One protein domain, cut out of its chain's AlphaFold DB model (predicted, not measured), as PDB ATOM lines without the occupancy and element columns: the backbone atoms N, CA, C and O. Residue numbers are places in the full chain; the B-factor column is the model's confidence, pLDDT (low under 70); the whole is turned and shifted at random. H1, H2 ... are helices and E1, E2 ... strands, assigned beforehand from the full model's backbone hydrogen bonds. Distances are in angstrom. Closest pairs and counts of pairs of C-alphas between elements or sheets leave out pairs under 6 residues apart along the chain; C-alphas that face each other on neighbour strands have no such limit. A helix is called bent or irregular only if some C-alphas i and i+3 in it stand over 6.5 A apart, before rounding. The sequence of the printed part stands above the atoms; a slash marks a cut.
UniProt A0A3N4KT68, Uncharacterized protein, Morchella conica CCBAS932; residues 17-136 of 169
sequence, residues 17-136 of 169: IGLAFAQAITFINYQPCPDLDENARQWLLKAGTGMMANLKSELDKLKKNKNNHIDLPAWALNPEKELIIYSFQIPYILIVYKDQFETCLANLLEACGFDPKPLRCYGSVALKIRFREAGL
ATOM      1  N   ILE A  17       7.357  31.616  29.713       54.12
ATOM      2  CA  ILE A  17       8.419  30.905  30.445       54.12
ATOM      3  C   ILE A  17       8.803  29.598  29.752       54.12
ATOM      4  O   ILE A  17       9.982  29.275  29.654       54.12
ATOM      5  N   GLY A  18       7.823  28.852  29.232       54.31
ATOM      6  CA  GLY A  18       8.099  27.610  28.507       54.31
ATOM      7  C   GLY A  18       8.906  27.839  27.225       54.31
ATOM      8  O   GLY A  18       9.820  27.073  26.928       54.31
ATOM      9  N   LEU A  19       8.608  28.920  26.493       59.91
ATOM     10  CA  LEU A  19       9.321  29.291  25.270       59.91
ATOM     11  C   LEU A  19      10.750  29.754  25.576       59.91
ATOM     12  O   LEU A  19      11.692  29.279  24.946       59.91
ATOM     13  N   ALA A  20      10.909  30.631  26.567       58.72
ATOM     14  CA  ALA A  20      12.213  31.105  27.017       58.72
ATOM     15  C   ALA A  20      13.089  29.955  27.541       58.72
ATOM     16  O   ALA A  20      14.275  29.890  27.232       58.72
ATOM     17  N   PHE A  21      12.499  28.985  28.245       59.81
ATOM     18  CA  PHE A  21      13.207  27.791  28.700       59.81
ATOM     19  C   PHE A  21      13.695  26.919  27.534       59.81
ATOM     20  O   PHE A  21      14.850  26.501  27.524       59.81
ATOM     21  N   ALA A  22      12.860  26.693  26.517       61.22
ATOM     22  CA  ALA A  22      13.259  25.950  25.321       61.22
ATOM     23  C   ALA A  22      14.375  26.664  24.534       61.22
ATOM     24  O   ALA A  22      15.326  26.023  24.078       61.22
ATOM     25  N   GLN A  23      14.298  27.993  24.417       63.47
ATOM     26  CA  GLN A  23      15.350  28.812  23.804       63.47
ATOM     27  C   GLN A  23      16.660  28.721  24.578       63.47
ATOM     28  O   GLN A  23      17.733  28.660  23.986       63.47
ATOM     29  N   ALA A  24      16.581  28.666  25.899       61.25
ATOM     30  CA  ALA A  24      17.752  28.692  26.745       61.25
ATOM     31  C   ALA A  24      18.369  27.279  26.941       61.25
ATOM     32  O   ALA A  24      19.586  27.153  27.046       61.25
ATOM     33  N   ILE A  25      17.583  26.198  26.812       62.47
ATOM     34  CA  ILE A  25      18.094  24.831  26.559       62.47
ATOM     35  C   ILE A  25      18.827  24.769  25.219       62.47
ATOM     36  O   ILE A  25      19.914  24.211  25.130       62.47
ATOM     37  N   THR A  26      18.233  25.349  24.175       63.53
ATOM     38  CA  THR A  26      18.859  25.436  22.848       63.53
ATOM     39  C   THR A  26      20.179  26.198  22.960       63.53
ATOM     40  O   THR A  26      21.205  25.729  22.490       63.53
ATOM     41  N   PHE A  27      20.205  27.309  23.690       65.50
ATOM     42  CA  PHE A  27      21.438  28.022  23.995       65.50
ATOM     43  C   PHE A  27      22.468  27.126  24.700       65.50
ATOM     44  O   PHE A  27      23.579  27.026  24.219       65.50
ATOM     45  N   ILE A  28      22.123  26.385  25.753       62.91
ATOM     46  CA  ILE A  28      23.073  25.459  26.408       62.91
ATOM     47  C   ILE A  28      23.587  24.368  25.451       62.91
ATOM     48  O   ILE A  28      24.744  23.966  25.538       62.91
ATOM     49  N   ASN A  29      22.738  23.891  24.540       62.41
ATOM     50  CA  ASN A  29      23.088  22.834  23.591       62.41
ATOM     51  C   ASN A  29      23.932  23.325  22.404       62.41
ATOM     52  O   ASN A  29      24.668  22.527  21.829       62.41
ATOM     53  N   TYR A  30      23.799  24.595  22.008       62.50
ATOM     54  CA  TYR A  30      24.374  25.121  20.763       62.50
ATOM     55  C   TYR A  30      25.310  26.320  20.949       62.50
ATOM     56  O   TYR A  30      26.123  26.582  20.063       62.50
ATOM     57  N   GLN A  31      25.235  27.052  22.066       57.16
ATOM     58  CA  GLN A  31      26.305  27.971  22.428       57.16
ATOM     59  C   GLN A  31      27.512  27.183  22.937       57.16
ATOM     60  O   GLN A  31      27.366  26.163  23.615       57.16
ATOM     61  N   PRO A  32      28.721  27.678  22.653       47.59
ATOM     62  CA  PRO A  32      29.940  27.081  23.140       47.59
ATOM     63  C   PRO A  32      30.034  27.349  24.649       47.59
ATOM     64  O   PRO A  32      30.596  28.350  25.076       47.59
ATOM     65  N   CYS A  33      29.485  26.450  25.468       56.50
ATOM     66  CA  CYS A  33      30.147  26.025  26.698       56.50
ATOM     67  C   CYS A  33      31.091  24.890  26.280       56.50
ATOM     68  O   CYS A  33      30.746  23.721  26.467       56.50
ATOM     69  N   PRO A  34      32.226  25.200  25.622       52.41
ATOM     70  CA  PRO A  34      33.034  24.204  24.923       52.41
ATOM     71  C   PRO A  34      33.649  23.187  25.895       52.41
ATOM     72  O   PRO A  34      34.065  22.114  25.471       52.41
ATOM     73  N   ASP A  35      33.642  23.508  27.191       61.59
ATOM     74  CA  ASP A  35      34.298  22.752  28.250       61.59
ATOM     75  C   ASP A  35      33.346  21.852  29.051       61.59
ATOM     76  O   ASP A  35      33.806  21.120  29.923       61.59
ATOM     77  N   LEU A  36      32.029  21.884  28.797       69.25
ATOM     78  CA  LEU A  36      31.104  20.985  29.494       69.25
ATOM     79  C   LEU A  36      31.075  19.626  28.799       69.25
ATOM     80  O   LEU A  36      30.585  19.498  27.675       69.25
ATOM     81  N   ASP A  37      31.554  18.600  29.493       79.25
ATOM     82  CA  ASP A  37      31.337  17.217  29.083       79.25
ATOM     83  C   ASP A  37      29.841  16.842  29.110       79.25
ATOM     84  O   ASP A  37      28.983  17.558  29.636       79.25
ATOM     85  N   GLU A  38      29.510  15.691  28.525       82.81
ATOM     86  CA  GLU A  38      28.120  15.254  28.397       82.81
ATOM     87  C   GLU A  38      27.416  15.075  29.750       82.81
ATOM     88  O   GLU A  38      26.241  15.416  29.881       82.81
ATOM     89  N   ASN A  39      28.122  14.622  30.789       83.44
ATOM     90  CA  ASN A  39      27.528  14.462  32.117       83.44
ATOM     91  C   ASN A  39      27.205  15.824  32.738       83.44
ATOM     92  O   ASN A  39      26.141  15.996  33.341       83.44
ATOM     93  N   ALA A  40      28.103  16.795  32.567       83.75
ATOM     94  CA  ALA A  40      27.899  18.166  33.008       83.75
ATOM     95  C   ALA A  40      26.701  18.816  32.296       83.75
ATOM     96  O   ALA A  40      25.853  19.437  32.947       83.75
ATOM     97  N   ARG A  41      26.569  18.592  30.981       81.44
ATOM     98  CA  ARG A  41      25.415  19.044  30.184       81.44
ATOM     99  C   ARG A  41      24.100  18.431  30.661       81.44
ATOM    100  O   ARG A  41      23.152  19.163  30.946       81.44
ATOM    101  N   GLN A  42      24.038  17.108  30.813       83.12
ATOM    102  CA  GLN A  42      22.824  16.422  31.276       83.12
ATOM    103  C   GLN A  42      22.409  16.868  32.681       83.12
ATOM    104  O   GLN A  42      21.220  17.073  32.956       83.12
ATOM    105  N   TRP A  43      23.382  17.068  33.573       88.75
ATOM    106  CA  TRP A  43      23.107  17.599  34.901       88.75
ATOM    107  C   TRP A  43      22.497  19.000  34.829       88.75
ATOM    108  O   TRP A  43      21.460  19.237  35.449       88.75
ATOM    109  N   LEU A  44      23.089  19.899  34.036       83.62
ATOM    110  CA  LEU A  44      22.625  21.278  33.877       83.62
ATOM    111  C   LEU A  44      21.186  21.342  33.343       83.62
ATOM    112  O   LEU A  44      20.360  22.076  33.891       83.62
ATOM    113  N   LEU A  45      20.852  20.527  32.338       79.62
ATOM    114  CA  LEU A  45      19.494  20.440  31.786       79.62
ATOM    115  C   LEU A  45      18.477  19.974  32.836       79.62
ATOM    116  O   LEU A  45      17.396  20.560  32.989       79.62
ATOM    117  N   LYS A  46      18.830  18.940  33.607       84.00
ATOM    118  CA  LYS A  46      17.971  18.413  34.671       84.00
ATOM    119  C   LYS A  46      17.811  19.424  35.812       84.00
ATOM    120  O   LYS A  46      16.697  19.606  36.308       84.00
ATOM    121  N   ALA A  47      18.889  20.103  36.205       84.56
ATOM    122  CA  ALA A  47      18.890  21.148  37.229       84.56
ATOM    123  C   ALA A  47      18.010  22.333  36.824       84.56
ATOM    124  O   ALA A  47      17.124  22.720  37.590       84.56
ATOM    125  N   GLY A  48      18.181  22.836  35.598       79.81
ATOM    126  CA  GLY A  48      17.355  23.905  35.042       79.81
ATOM    127  C   GLY A  48      15.875  23.533  35.021       79.81
ATOM    128  O   GLY A  48      15.044  24.290  35.516       79.81
ATOM    129  N   THR A  49      15.543  22.328  34.549       77.56
ATOM    130  CA  THR A  49      14.153  21.837  34.523       77.56
ATOM    131  C   THR A  49      13.537  21.797  35.923       77.56
ATOM    132  O   THR A  49      12.418  22.273  36.124       77.56
ATOM    133  N   GLY A  50      14.272  21.277  36.912       79.12
ATOM    134  CA  GLY A  50      13.815  21.226  38.303       79.12
ATOM    135  C   GLY A  50      13.605  22.615  38.911       79.12
ATOM    136  O   GLY A  50      12.571  22.870  39.530       79.12
ATOM    137  N   MET A  51      14.541  23.542  38.689       81.12
ATOM    138  CA  MET A  51      14.425  24.925  39.165       81.12
ATOM    139  C   MET A  51      13.220  25.644  38.555       81.12
ATOM    140  O   MET A  51      12.496  26.338  39.270       81.12
ATOM    141  N   MET A  52      12.953  25.434  37.266       74.94
ATOM    142  CA  MET A  52      11.796  26.027  36.592       74.94
ATOM    143  C   MET A  52      10.470  25.423  37.050       74.94
ATOM    144  O   MET A  52       9.491  26.153  37.197       74.94
ATOM    145  N   ALA A  53      10.424  24.118  37.331       76.25
ATOM    146  CA  ALA A  53       9.248  23.487  37.927       76.25
ATOM    147  C   ALA A  53       8.952  24.053  39.327       76.25
ATOM    148  O   ALA A  53       7.800  24.373  39.630       76.25
ATOM    149  N   ASN A  54       9.992  24.251  40.146       78.06
ATOM    150  CA  ASN A  54       9.872  24.885  41.461       78.06
ATOM    151  C   ASN A  54       9.358  26.322  41.339       78.06
ATOM    152  O   ASN A  54       8.404  26.696  42.019       78.06
ATOM    153  N   LEU A  55       9.935  27.108  40.427       76.75
ATOM    154  CA  LEU A  55       9.501  28.477  40.166       76.75
ATOM    155  C   LEU A  55       8.041  28.527  39.697       76.75
ATOM    156  O   LEU A  55       7.259  29.317  40.217       76.75
ATOM    157  N   LYS A  56       7.641  27.653  38.768       75.19
ATOM    158  CA  LYS A  56       6.250  27.549  38.310       75.19
ATOM    159  C   LYS A  56       5.298  27.237  39.468       75.19
ATOM    160  O   LYS A  56       4.284  27.911  39.602       75.19
ATOM    161  N   SER A  57       5.649  26.278  40.325       78.44
ATOM    162  CA  SER A  57       4.859  25.920  41.511       78.44
ATOM    163  C   SER A  57       4.697  27.097  42.478       78.44
ATOM    164  O   SER A  57       3.584  27.399  42.910       78.44
ATOM    165  N   GLU A  58       5.782  27.818  42.773       77.19
ATOM    166  CA  GLU A  58       5.750  29.014  43.624       77.19
ATOM    167  C   GLU A  58       4.862  30.119  43.038       77.19
ATOM    168  O   GLU A  58       4.092  30.753  43.757       77.19
ATOM    169  N   LEU A  59       4.904  30.315  41.722       74.00
ATOM    170  CA  LEU A  59       4.076  31.304  41.036       74.00
ATOM    171  C   LEU A  59       2.599  30.881  40.933       74.00
ATOM    172  O   LEU A  59       1.708  31.727  41.031       74.00
ATOM    173  N   ASP A  60       2.312  29.589  40.779       74.19
ATOM    174  CA  ASP A  60       0.943  29.064  40.772       74.19
ATOM    175  C   ASP A  60       0.277  29.221  42.151       74.19
ATOM    176  O   ASP A  60      -0.908  29.564  42.224       74.19
ATOM    177  N   LYS A  61       1.042  29.088  43.248       73.94
ATOM    178  CA  LYS A  61       0.567  29.429  44.604       73.94
ATOM    179  C   LYS A  61       0.129  30.890  44.689       73.94
ATOM    180  O   LYS A  61      -0.939  31.168  45.229       73.94
ATOM    181  N   LEU A  62       0.894  31.818  44.103       71.62
ATOM    182  CA  LEU A  62       0.506  33.233  44.065       71.62
ATOM    183  C   LEU A  62      -0.793  33.467  43.306       71.62
ATOM    184  O   LEU A  62      -1.645  34.221  43.767       71.62
ATOM    185  N   LYS A  63      -0.953  32.825  42.143       69.06
ATOM    186  CA  LYS A  63      -2.172  32.958  41.336       69.06
ATOM    187  C   LYS A  63      -3.391  32.437  42.087       69.06
ATOM    188  O   LYS A  63      -4.416  33.114  42.115       69.06
ATOM    189  N   LYS A  64      -3.272  31.261  42.712       72.38
ATOM    190  CA  LYS A  64      -4.354  30.638  43.481       72.38
ATOM    191  C   LYS A  64      -4.734  31.469  44.709       72.38
ATOM    192  O   LYS A  64      -5.916  31.623  44.997       72.38
ATOM    193  N   ASN A  65      -3.740  32.043  45.384       69.38
ATOM    194  CA  ASN A  65      -3.918  32.750  46.650       69.38
ATOM    195  C   ASN A  65      -3.925  34.282  46.489       69.38
ATOM    196  O   ASN A  65      -3.790  34.990  47.484       69.38
ATOM    197  N   LYS A  66      -4.115  34.820  45.268       65.31
ATOM    198  CA  LYS A  66      -4.083  36.275  44.983       65.31
ATOM    199  C   LYS A  66      -4.980  37.082  45.933       65.31
ATOM    200  O   LYS A  66      -4.630  38.199  46.296       65.31
ATOM    201  N   ASN A  67      -6.108  36.498  46.342       65.69
ATOM    202  CA  ASN A  67      -7.115  37.140  47.188       65.69
ATOM    203  C   ASN A  67      -7.028  36.734  48.672       65.69
ATOM    204  O   ASN A  67      -7.819  37.228  49.470       65.69
ATOM    205  N   ASN A  68      -6.104  35.839  49.054       67.94
ATOM    206  CA  ASN A  68      -5.927  35.397  50.437       67.94
ATOM    207  C   ASN A  68      -4.500  35.666  50.925       67.94
ATOM    208  O   ASN A  68      -3.599  34.843  50.771       67.94
ATOM    209  N   HIS A  69      -4.308  36.830  51.548       62.66
ATOM    210  CA  HIS A  69      -3.002  37.297  52.014       62.66
ATOM    211  C   HIS A  69      -2.329  36.385  53.051       62.66
ATOM    212  O   HIS A  69      -1.112  36.447  53.180       62.66
ATOM    213  N   ILE A  70      -3.083  35.540  53.763       67.69
ATOM    214  CA  ILE A  70      -2.542  34.613  54.772       67.69
ATOM    215  C   ILE A  70      -1.778  33.456  54.110       67.69
ATOM    216  O   ILE A  70      -0.774  32.994  54.645       67.69
ATOM    217  N   ASP A  71      -2.207  33.042  52.914       68.38
ATOM    218  CA  ASP A  71      -1.627  31.909  52.184       68.38
ATOM    219  C   ASP A  71      -0.566  32.341  51.157       68.38
ATOM    220  O   ASP A  71      -0.083  31.527  50.358       68.38
ATOM    221  N   LEU A  72      -0.222  33.633  51.128       66.25
ATOM    222  CA  LEU A  72       0.840  34.151  50.278       66.25
ATOM    223  C   LEU A  72       2.196  33.998  50.980       66.25
ATOM    224  O   LEU A  72       2.341  34.344  52.153       66.25
ATOM    225  N   PRO A  73       3.229  33.522  50.269       67.12
ATOM    226  CA  PRO A  73       4.557  33.404  50.843       67.12
ATOM    227  C   PRO A  73       5.136  34.783  51.190       67.12
ATOM    228  O   PRO A  73       4.854  35.787  50.534       67.12
ATOM    229  N   ALA A  74       6.010  34.835  52.200       68.56
ATOM    230  CA  ALA A  74       6.561  36.090  52.724       68.56
ATOM    231  C   ALA A  74       7.254  36.967  51.660       68.56
ATOM    232  O   ALA A  74       7.245  38.191  51.770       68.56
ATOM    233  N   TRP A  75       7.832  36.351  50.624       70.69
ATOM    234  CA  TRP A  75       8.456  37.054  49.501       70.69
ATOM    235  C   TRP A  75       7.459  37.746  48.562       70.69
ATOM    236  O   TRP A  75       7.834  38.682  47.863       70.69
ATOM    237  N   ALA A  76       6.189  37.338  48.576       67.38
ATOM    238  CA  ALA A  76       5.120  37.995  47.829       67.38
ATOM    239  C   ALA A  76       4.470  39.148  48.603       67.38
ATOM    240  O   ALA A  76       3.933  40.072  47.999       67.38
ATOM    241  N   LEU A  77       4.523  39.099  49.938       65.12
ATOM    242  CA  LEU A  77       3.958  40.122  50.822       65.12
ATOM    243  C   LEU A  77       4.943  41.255  51.128       65.12
ATOM    244  O   LEU A  77       4.529  42.387  51.366       65.12
ATOM    245  N   ASN A  78       6.247  40.960  51.139       66.12
ATOM    246  CA  ASN A  78       7.283  41.929  51.461       66.12
ATOM    247  C   ASN A  78       8.219  42.137  50.260       66.12
ATOM    248  O   ASN A  78       8.966  41.231  49.897       66.12
ATOM    249  N   PRO A  79       8.265  43.347  49.685       60.91
ATOM    250  CA  PRO A  79       9.060  43.615  48.496       60.91
ATOM    251  C   PRO A  79      10.581  43.647  48.763       60.91
ATOM    252  O   PRO A  79      11.350  43.729  47.812       60.91
ATOM    253  N   GLU A  80      11.038  43.619  50.020       65.94
ATOM    254  CA  GLU A  80      12.456  43.425  50.389       65.94
ATOM    255  C   GLU A  80      12.861  41.942  50.463       65.94
ATOM    256  O   GLU A  80      14.041  41.618  50.605       65.94
ATOM    257  N   LYS A  81      11.896  41.019  50.407       70.88
ATOM    258  CA  LYS A  81      12.154  39.581  50.465       70.88
ATOM    259  C   LYS A  81      12.362  39.028  49.051       70.88
ATOM    260  O   LYS A  81      11.733  39.456  48.088       70.88
ATOM    261  N   GLU A  82      13.276  38.072  48.937       80.00
ATOM    262  CA  GLU A  82      13.682  37.446  47.677       80.00
ATOM    263  C   GLU A  82      13.153  36.009  47.649       80.00
ATOM    264  O   GLU A  82      13.227  35.307  48.662       80.00
ATOM    265  N   LEU A  83      12.631  35.564  46.503       83.06
ATOM    266  CA  LEU A  83      12.392  34.141  46.279       83.06
ATOM    267  C   LEU A  83      13.743  33.491  46.010       83.06
ATOM    268  O   LEU A  83      14.493  33.958  45.155       83.06
ATOM    269  N   ILE A  84      14.045  32.410  46.715       85.62
ATOM    270  CA  ILE A  84      15.260  31.643  46.470       85.62
ATOM    271  C   ILE A  84      14.859  30.333  45.809       85.62
ATOM    272  O   ILE A  84      14.043  29.585  46.349       85.62
ATOM    273  N   ILE A  85      15.439  30.073  44.645       85.50
ATOM    274  CA  ILE A  85      15.310  28.807  43.935       85.50
ATOM    275  C   ILE A  85      16.661  28.103  43.914       85.50
ATOM    276  O   ILE A  85      17.711  28.738  43.813       85.50
ATOM    277  N   TYR A  86      16.625  26.781  44.014       88.00
ATOM    278  CA  TYR A  86      17.811  25.949  44.175       88.00
ATOM    279  C   TYR A  86      17.770  24.804  43.172       88.00
ATOM    280  O   TYR A  86      16.704  24.223  42.936       88.00
ATOM    281  N   SER A  87      18.928  24.456  42.621       86.50
ATOM    282  CA  SER A  87      19.128  23.158  41.990       86.50
ATOM    283  C   SER A  87      19.173  22.062  43.058       86.50
ATOM    284  O   SER A  87      19.391  22.322  44.245       86.50
ATOM    285  N   PHE A  88      19.051  20.806  42.633       86.69
ATOM    286  CA  PHE A  88      19.527  19.693  43.455       86.69
ATOM    287  C   PHE A  88      21.063  19.715  43.550       86.69
ATOM    288  O   PHE A  88      21.731  20.523  42.897       86.69
ATOM    289  N   GLN A  89      21.622  18.848  44.391       92.19
ATOM    290  CA  GLN A  89      23.057  18.803  44.659       92.19
ATOM    291  C   GLN A  89      23.871  18.548  43.378       92.19
ATOM    292  O   GLN A  89      23.527  17.684  42.564       92.19
ATOM    293  N   ILE A  90      24.954  19.309  43.209       89.00
ATOM    294  CA  ILE A  90      25.953  19.113  42.159       89.00
ATOM    295  C   ILE A  90      26.751  17.848  42.515       89.00
ATOM    296  O   ILE A  90      27.313  17.779  43.613       89.00
ATOM    297  N   PRO A  91      26.822  16.836  41.629       91.12
ATOM    298  CA  PRO A  91      27.706  15.696  41.795       91.12
ATOM    299  C   PRO A  91      29.140  16.162  42.018       91.12
ATOM    300  O   PRO A  91      29.607  17.065  41.331       91.12
ATOM    301  N   TYR A  92      29.856  15.517  42.938       88.44
ATOM    302  CA  TYR A  92      31.218  15.918  43.306       88.44
ATOM    303  C   TYR A  92      32.147  16.080  42.092       88.44
ATOM    304  O   TYR A  92      32.850  17.077  41.983       88.44
ATOM    305  N   ILE A  93      32.074  15.152  41.134       88.38
ATOM    306  CA  ILE A  93      32.867  15.182  39.895       88.38
ATOM    307  C   ILE A  93      32.591  16.404  39.002       88.38
ATOM    308  O   ILE A  93      33.430  16.758  38.183       88.38
ATOM    309  N   LEU A  94      31.439  17.062  39.165       87.44
ATOM    310  CA  LEU A  94      31.015  18.222  38.380       87.44
ATOM    311  C   LEU A  94      31.185  19.547  39.136       87.44
ATOM    312  O   LEU A  94      30.849  20.600  38.598       87.44
ATOM    313  N   ILE A  95      31.689  19.531  40.378       86.75
ATOM    314  CA  ILE A  95      31.778  20.745  41.208       86.75
ATOM    315  C   ILE A  95      32.692  21.815  40.596       86.75
ATOM    316  O   ILE A  95      32.493  23.003  40.832       86.75
ATOM    317  N   VAL A  96      33.652  21.399  39.765       84.62
ATOM    318  CA  VAL A  96      34.555  22.284  39.014       84.62
ATOM    319  C   VAL A  96      33.811  23.202  38.039       84.62
ATOM    320  O   VAL A  96      34.285  24.295  37.749       84.62
ATOM    321  N   TYR A  97      32.615  22.807  37.594       82.88
ATOM    322  CA  TYR A  97      31.769  23.576  36.680       82.88
ATOM    323  C   TYR A  97      30.756  24.471  37.406       82.88
ATOM    324  O   TYR A  97      29.887  25.060  36.764       82.88
ATOM    325  N   LYS A  98      30.826  24.583  38.741       84.62
ATOM    326  CA  LYS A  98      29.815  25.290  39.542       84.62
ATOM    327  C   LYS A  98      29.529  26.702  39.020       84.62
ATOM    328  O   LYS A  98      28.366  27.043  38.832       84.62
ATOM    329  N   ASP A  99      30.556  27.501  38.756       82.94
ATOM    330  CA  ASP A  99      30.374  28.894  38.323       82.94
ATOM    331  C   ASP A  99      29.758  28.979  36.913       82.94
ATOM    332  O   ASP A  99      28.935  29.854  36.627       82.94
ATOM    333  N   GLN A 100      30.085  28.016  36.042       81.31
ATOM    334  CA  GLN A 100      29.462  27.884  34.723       81.31
ATOM    335  C   GLN A 100      27.985  27.492  34.855       81.31
ATOM    336  O   GLN A 100      27.140  28.069  34.170       81.31
ATOM    337  N   PHE A 101      27.646  26.575  35.767       84.69
ATOM    338  CA  PHE A 101      26.258  26.217  36.053       84.69
ATOM    339  C   PHE A 101      25.460  27.399  36.610       84.69
ATOM    340  O   PHE A 101      24.343  27.634  36.151       84.69
ATOM    341  N   GLU A 102      26.021  28.165  37.552       85.81
ATOM    342  CA  GLU A 102      25.386  29.378  38.091       85.81
ATOM    343  C   GLU A 102      25.094  30.392  36.985       85.81
ATOM    344  O   GLU A 102      23.975  30.897  36.895       85.81
ATOM    345  N   THR A 103      26.068  30.625  36.104       82.00
ATOM    346  CA  THR A 103      25.934  31.543  34.964       82.00
ATOM    347  C   THR A 103      24.868  31.065  33.980       82.00
ATOM    348  O   THR A 103      23.984  31.830  33.602       82.00
ATOM    349  N   CYS A 104      24.897  29.785  33.596       79.50
ATOM    350  CA  CYS A 104      23.921  29.229  32.662       79.50
ATOM    351  C   CYS A 104      22.500  29.308  33.227       79.50
ATOM    352  O   CYS A 104      21.596  29.786  32.546       79.50
ATOM    353  N   LEU A 105      22.300  28.888  34.481       80.50
ATOM    354  CA  LEU A 105      20.990  28.904  35.135       80.50
ATOM    355  C   LEU A 105      20.466  30.334  35.355       80.50
ATOM    356  O   LEU A 105      19.262  30.558  35.229       80.50
ATOM    357  N   ALA A 106      21.344  31.306  35.624       81.06
ATOM    358  CA  ALA A 106      20.973  32.719  35.656       81.06
ATOM    359  C   ALA A 106      20.503  33.202  34.274       81.06
ATOM    360  O   ALA A 106      19.401  33.736  34.161       81.06
ATOM    361  N   ASN A 107      21.248  32.907  33.207       75.69
ATOM    362  CA  ASN A 107      20.854  33.274  31.842       75.69
ATOM    363  C   ASN A 107      19.494  32.667  31.438       75.69
ATOM    364  O   ASN A 107      18.692  33.343  30.792       75.69
ATOM    365  N   LEU A 108      19.193  31.423  31.852       73.62
ATOM    366  CA  LEU A 108      17.874  30.807  31.625       73.62
ATOM    367  C   LEU A 108      16.743  31.658  32.229       73.62
ATOM    368  O   LEU A 108      15.697  31.861  31.611       73.62
ATOM    369  N   LEU A 109      16.938  32.136  33.458       74.38
ATOM    370  CA  LEU A 109      15.940  32.911  34.193       74.38
ATOM    371  C   LEU A 109      15.823  34.337  33.654       74.38
ATOM    372  O   LEU A 109      14.704  34.839  33.542       74.38
ATOM    373  N   GLU A 110      16.934  34.959  33.259       76.00
ATOM    374  CA  GLU A 110      16.929  36.252  32.564       76.00
ATOM    375  C   GLU A 110      16.150  36.185  31.249       76.00
ATOM    376  O   GLU A 110      15.309  37.049  30.987       76.00
ATOM    377  N   ALA A 111      16.343  35.123  30.458       67.81
ATOM    378  CA  ALA A 111      15.571  34.886  29.236       67.81
ATOM    379  C   ALA A 111      14.066  34.732  29.519       67.81
ATOM    380  O   ALA A 111      13.231  35.125  28.704       67.81
ATOM    381  N   CYS A 112      13.708  34.211  30.696       64.75
ATOM    382  CA  CYS A 112      12.327  34.120  31.172       64.75
ATOM    383  C   CYS A 112      11.793  35.437  31.780       64.75
ATOM    384  O   CYS A 112      10.669  35.460  32.282       64.75
ATOM    385  N   GLY A 113      12.569  36.526  31.745       67.31
ATOM    386  CA  GLY A 113      12.176  37.847  32.242       67.31
ATOM    387  C   GLY A 113      12.390  38.062  33.744       67.31
ATOM    388  O   GLY A 113      11.859  39.028  34.296       67.31
ATOM    389  N   PHE A 114      13.142  37.184  34.410       74.06
ATOM    390  CA  PHE A 114      13.517  37.340  35.816       74.06
ATOM    391  C   PHE A 114      14.858  38.077  35.963       74.06
ATOM    392  O   PHE A 114      15.637  38.162  35.024       74.06
ATOM    393  N   ASP A 115      15.132  38.600  37.159       77.75
ATOM    394  CA  ASP A 115      16.423  39.200  37.539       77.75
ATOM    395  C   ASP A 115      17.084  38.310  38.611       77.75
ATOM    396  O   ASP A 115      16.894  38.545  39.814       77.75
ATOM    397  N   PRO A 116      17.737  37.201  38.209       83.69
ATOM    398  CA  PRO A 116      18.364  36.264  39.125       83.69
ATOM    399  C   PRO A 116      19.705  36.799  39.639       83.69
ATOM    400  O   PRO A 116      20.518  37.344  38.901       83.69
ATOM    401  N   LYS A 117      19.983  36.566  40.920       86.38
ATOM    402  CA  LYS A 117      21.278  36.861  41.540       86.38
ATOM    403  C   LYS A 117      21.860  35.599  42.161       86.38
ATOM    404  O   LYS A 117      21.169  34.975  42.971       86.38
ATOM    405  N   PRO A 118      23.112  35.234  41.842       84.94
ATOM    406  CA  PRO A 118      23.782  34.115  42.482       84.94
ATOM    407  C   PRO A 118      23.790  34.245  44.000       84.94
ATOM    408  O   PRO A 118      24.105  35.301  44.559       84.94
ATOM    409  N   LEU A 119      23.443  33.156  44.674       85.88
ATOM    410  CA  LEU A 119      23.587  33.004  46.108       85.88
ATOM    411  C   LEU A 119      24.698  31.993  46.359       85.88
ATOM    412  O   LEU A 119      24.624  30.859  45.901       85.88
ATOM    413  N   ARG A 120      25.722  32.396  47.116       79.69
ATOM    414  CA  ARG A 120      26.825  31.497  47.461       79.69
ATOM    415  C   ARG A 120      26.311  30.347  48.325       79.69
ATOM    416  O   ARG A 120      25.995  30.541  49.497       79.69
ATOM    417  N   CYS A 121      26.272  29.158  47.744       78.88
ATOM    418  CA  CYS A 121      25.951  27.906  48.412       78.88
ATOM    419  C   CYS A 121      27.001  26.844  48.079       78.88
ATOM    420  O   CYS A 121      27.528  26.784  46.967       78.88
ATOM    421  N   TYR A 122      27.314  26.003  49.062       76.12
ATOM    422  CA  TYR A 122      28.203  24.864  48.862       76.12
ATOM    423  C   TYR A 122      27.409  23.691  48.281       76.12
ATOM    424  O   TYR A 122      26.401  23.280  48.849       76.12
ATOM    425  N   GLY A 123      27.875  23.142  47.159       82.25
ATOM    426  CA  GLY A 123      27.355  21.891  46.599       82.25
ATOM    427  C   GLY A 123      26.036  21.989  45.827       82.25
ATOM    428  O   GLY A 123      25.549  20.966  45.363       82.25
ATOM    429  N   SER A 124      25.461  23.175  45.643       87.56
ATOM    430  CA  SER A 124      24.312  23.410  44.758       87.56
ATOM    431  C   SER A 124      24.462  24.740  44.025       87.56
ATOM    432  O   SER A 124      25.364  25.523  44.333       87.56
ATOM    433  N   VAL A 125      23.583  24.989  43.055       85.31
ATOM    434  CA  VAL A 125      23.341  26.323  42.508       85.31
ATOM    435  C   VAL A 125      22.100  26.894  43.179       85.31
ATOM    436  O   VAL A 125      21.043  26.263  43.178       85.31
ATOM    437  N   ALA A 126      22.214  28.096  43.735       89.44
ATOM    438  CA  ALA A 126      21.094  28.826  44.308       89.44
ATOM    439  C   ALA A 126      21.021  30.219  43.697       89.44
ATOM    440  O   ALA A 126      22.026  30.926  43.611       89.44
ATOM    441  N   LEU A 127      19.821  30.624  43.296       86.62
ATOM    442  CA  LEU A 127      19.563  31.917  42.680       86.62
ATOM    443  C   LEU A 127      18.449  32.630  43.443       86.62
ATOM    444  O   LEU A 127      17.414  32.050  43.776       86.62
ATOM    445  N   LYS A 128      18.681  33.906  43.725       88.56
ATOM    446  CA  LYS A 128      17.721  34.823  44.331       88.56
ATOM    447  C   LYS A 128      17.011  35.601  43.243       88.56
ATOM    448  O   LYS A 128      17.665  36.209  42.407       88.56
ATOM    449  N   ILE A 129      15.689  35.634  43.290       79.31
ATOM    450  CA  ILE A 129      14.849  36.389  42.368       79.31
ATOM    451  C   ILE A 129      14.084  37.427  43.180       79.31
ATOM    452  O   ILE A 129      13.376  37.098  44.139       79.31
ATOM    453  N   ARG A 130      14.214  38.696  42.791       70.75
ATOM    454  CA  ARG A 130      13.426  39.785  43.371       70.75
ATOM    455  C   ARG A 130      12.239  40.099  42.466       70.75
ATOM    456  O   ARG A 130      12.413  40.411  41.297       70.75
ATOM    457  N   PHE A 131      11.036  40.097  43.033       62.47
ATOM    458  CA  PHE A 131       9.792  40.438  42.331       62.47
ATOM    459  C   PHE A 131       9.399  41.921  42.477       62.47
ATOM    460  O   PHE A 131       8.219  42.265  42.418       62.47
ATOM    461  N   ARG A 132      10.360  42.833  42.696       48.91
ATOM    462  CA  ARG A 132      10.068  44.277  42.702       48.91
ATOM    463  C   ARG A 132       9.994  44.775  41.276       48.91
ATOM    464  O   ARG A 132      10.987  44.689  40.569       48.91
ATOM    465  N   GLU A 133       8.845  45.333  40.907       40.91
ATOM    466  CA  GLU A 133       8.691  46.121  39.685       40.91
ATOM    467  C   GLU A 133       9.352  45.466  38.464       40.91
ATOM    468  O   GLU A 133      10.106  46.099  37.728       40.91
ATOM    469  N   ALA A 134       8.953  44.231  38.146       39.69
ATOM    470  CA  ALA A 134       8.870  43.826  36.747       39.69
ATOM    471  C   ALA A 134       7.767  44.661  36.061       39.69
ATOM    472  O   ALA A 134       6.832  44.142  35.455       39.69
ATOM    473  N   GLY A 135       7.832  45.994  36.174       34.69
ATOM    474  CA  GLY A 135       7.333  46.859  35.135       34.69
ATOM    475  C   GLY A 135       8.124  46.427  33.931       34.69
ATOM    476  O   GLY A 135       9.296  46.775  33.848       34.69
ATOM    477  N   LEU A 136       7.504  45.547  33.138       36.50
ATOM    478  CA  LEU A 136       7.905  45.101  31.819       36.50
ATOM    479  C   LEU A 136       9.124  45.896  31.361       36.50
ATOM    480  O   LEU A 136       8.999  46.887  30.638       36.50
TER     481      LEU A 136
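What this domain is: This is residues 17 to 136 of the 169 residues of an uncharacterized protein of Morchella conica CCBAS932 (UniProt A0A3N4KT68). What is the main picture? A small three-stranded sheet has two long helices, H2 and H4, over one face, and H1 packs on H4 on the side away from the sheet. What is it made of? The printed part has 120 residues with four named helices and three named strands, in the order H1 H2 H3 E1 H4 E2 E3, mostly helix; the antiparallel sheet runs E1, E3, E2. It is compact, with a radius of gyration of the C-alphas of 15.1 A, and spans 47 by 29 by 20 A.

Where its parts are: Where is the sheet? E1 is residues 83 to 86, E2 116 to 119 and E3 126 to 129, ending at C-alpha 129, (14.849, 36.389, 42.368). Where are the helices? H1, residues 17 to 30, begins at (8.419, 30.905, 30.445); H2, residues 38 to 64, measures 39.0 A; H3 is residues 74 to 77; H4, residues 92 to 111, measures 28.3 A. H4 is irregular, C-alphas 96 and 99 being 7.9 A apart, with a kink of 63 degrees near residue 99.

How they stand to each other: How do the strands pair? E3 is antiparallel to E1, with N 85 and O 127 2.9 A apart, and to E2, its hairpin partner, with N 117 and O 128 2.8 A apart. E1, H4 and E2 form a split strand-helix-strand unit, two strands running the same way with E3 between them, its crossover right-handed. What is on the sheet? In two layers, helices on one face of a sheet, H2 is over E1 at a height of 9.4 A and H4 over E2 at 9.5 A; H3 only grazes the sheet with residues 74 to 76. How do the helices meet? H4 touches H1 with residues 104 to 111 alone, the closest C-alphas being Ala 24 and Leu 108, 5.3 A, and H2 touches H4 with residues 40 to 48 alone, the closest being Gly 48 and Leu 105, 6.2 A, both pairs at a steep tilt, 48 and 45 degrees. The helical hairpin H1 and H2 only just touch, with 3 pairs of C-alphas within 8 A, the closest being Ile 25 and Leu 45, 7.0 A. Do their backbones close? Every O i to N i+4 pair is within hydrogen-bond range in H1 and H2, 11 of 16 in H4, and H3 is too short for one.

The domain as a whole: How large is it? The two C-alphas farthest apart, Pro 34 and Asn 68, are 47.9 A apart; the printed part has no cut and no long link. Where is confidence low? The mean pLDDT of the printed part is 73.5, and 45 residues are under 70, among them 17 to 36 and 131 to 136.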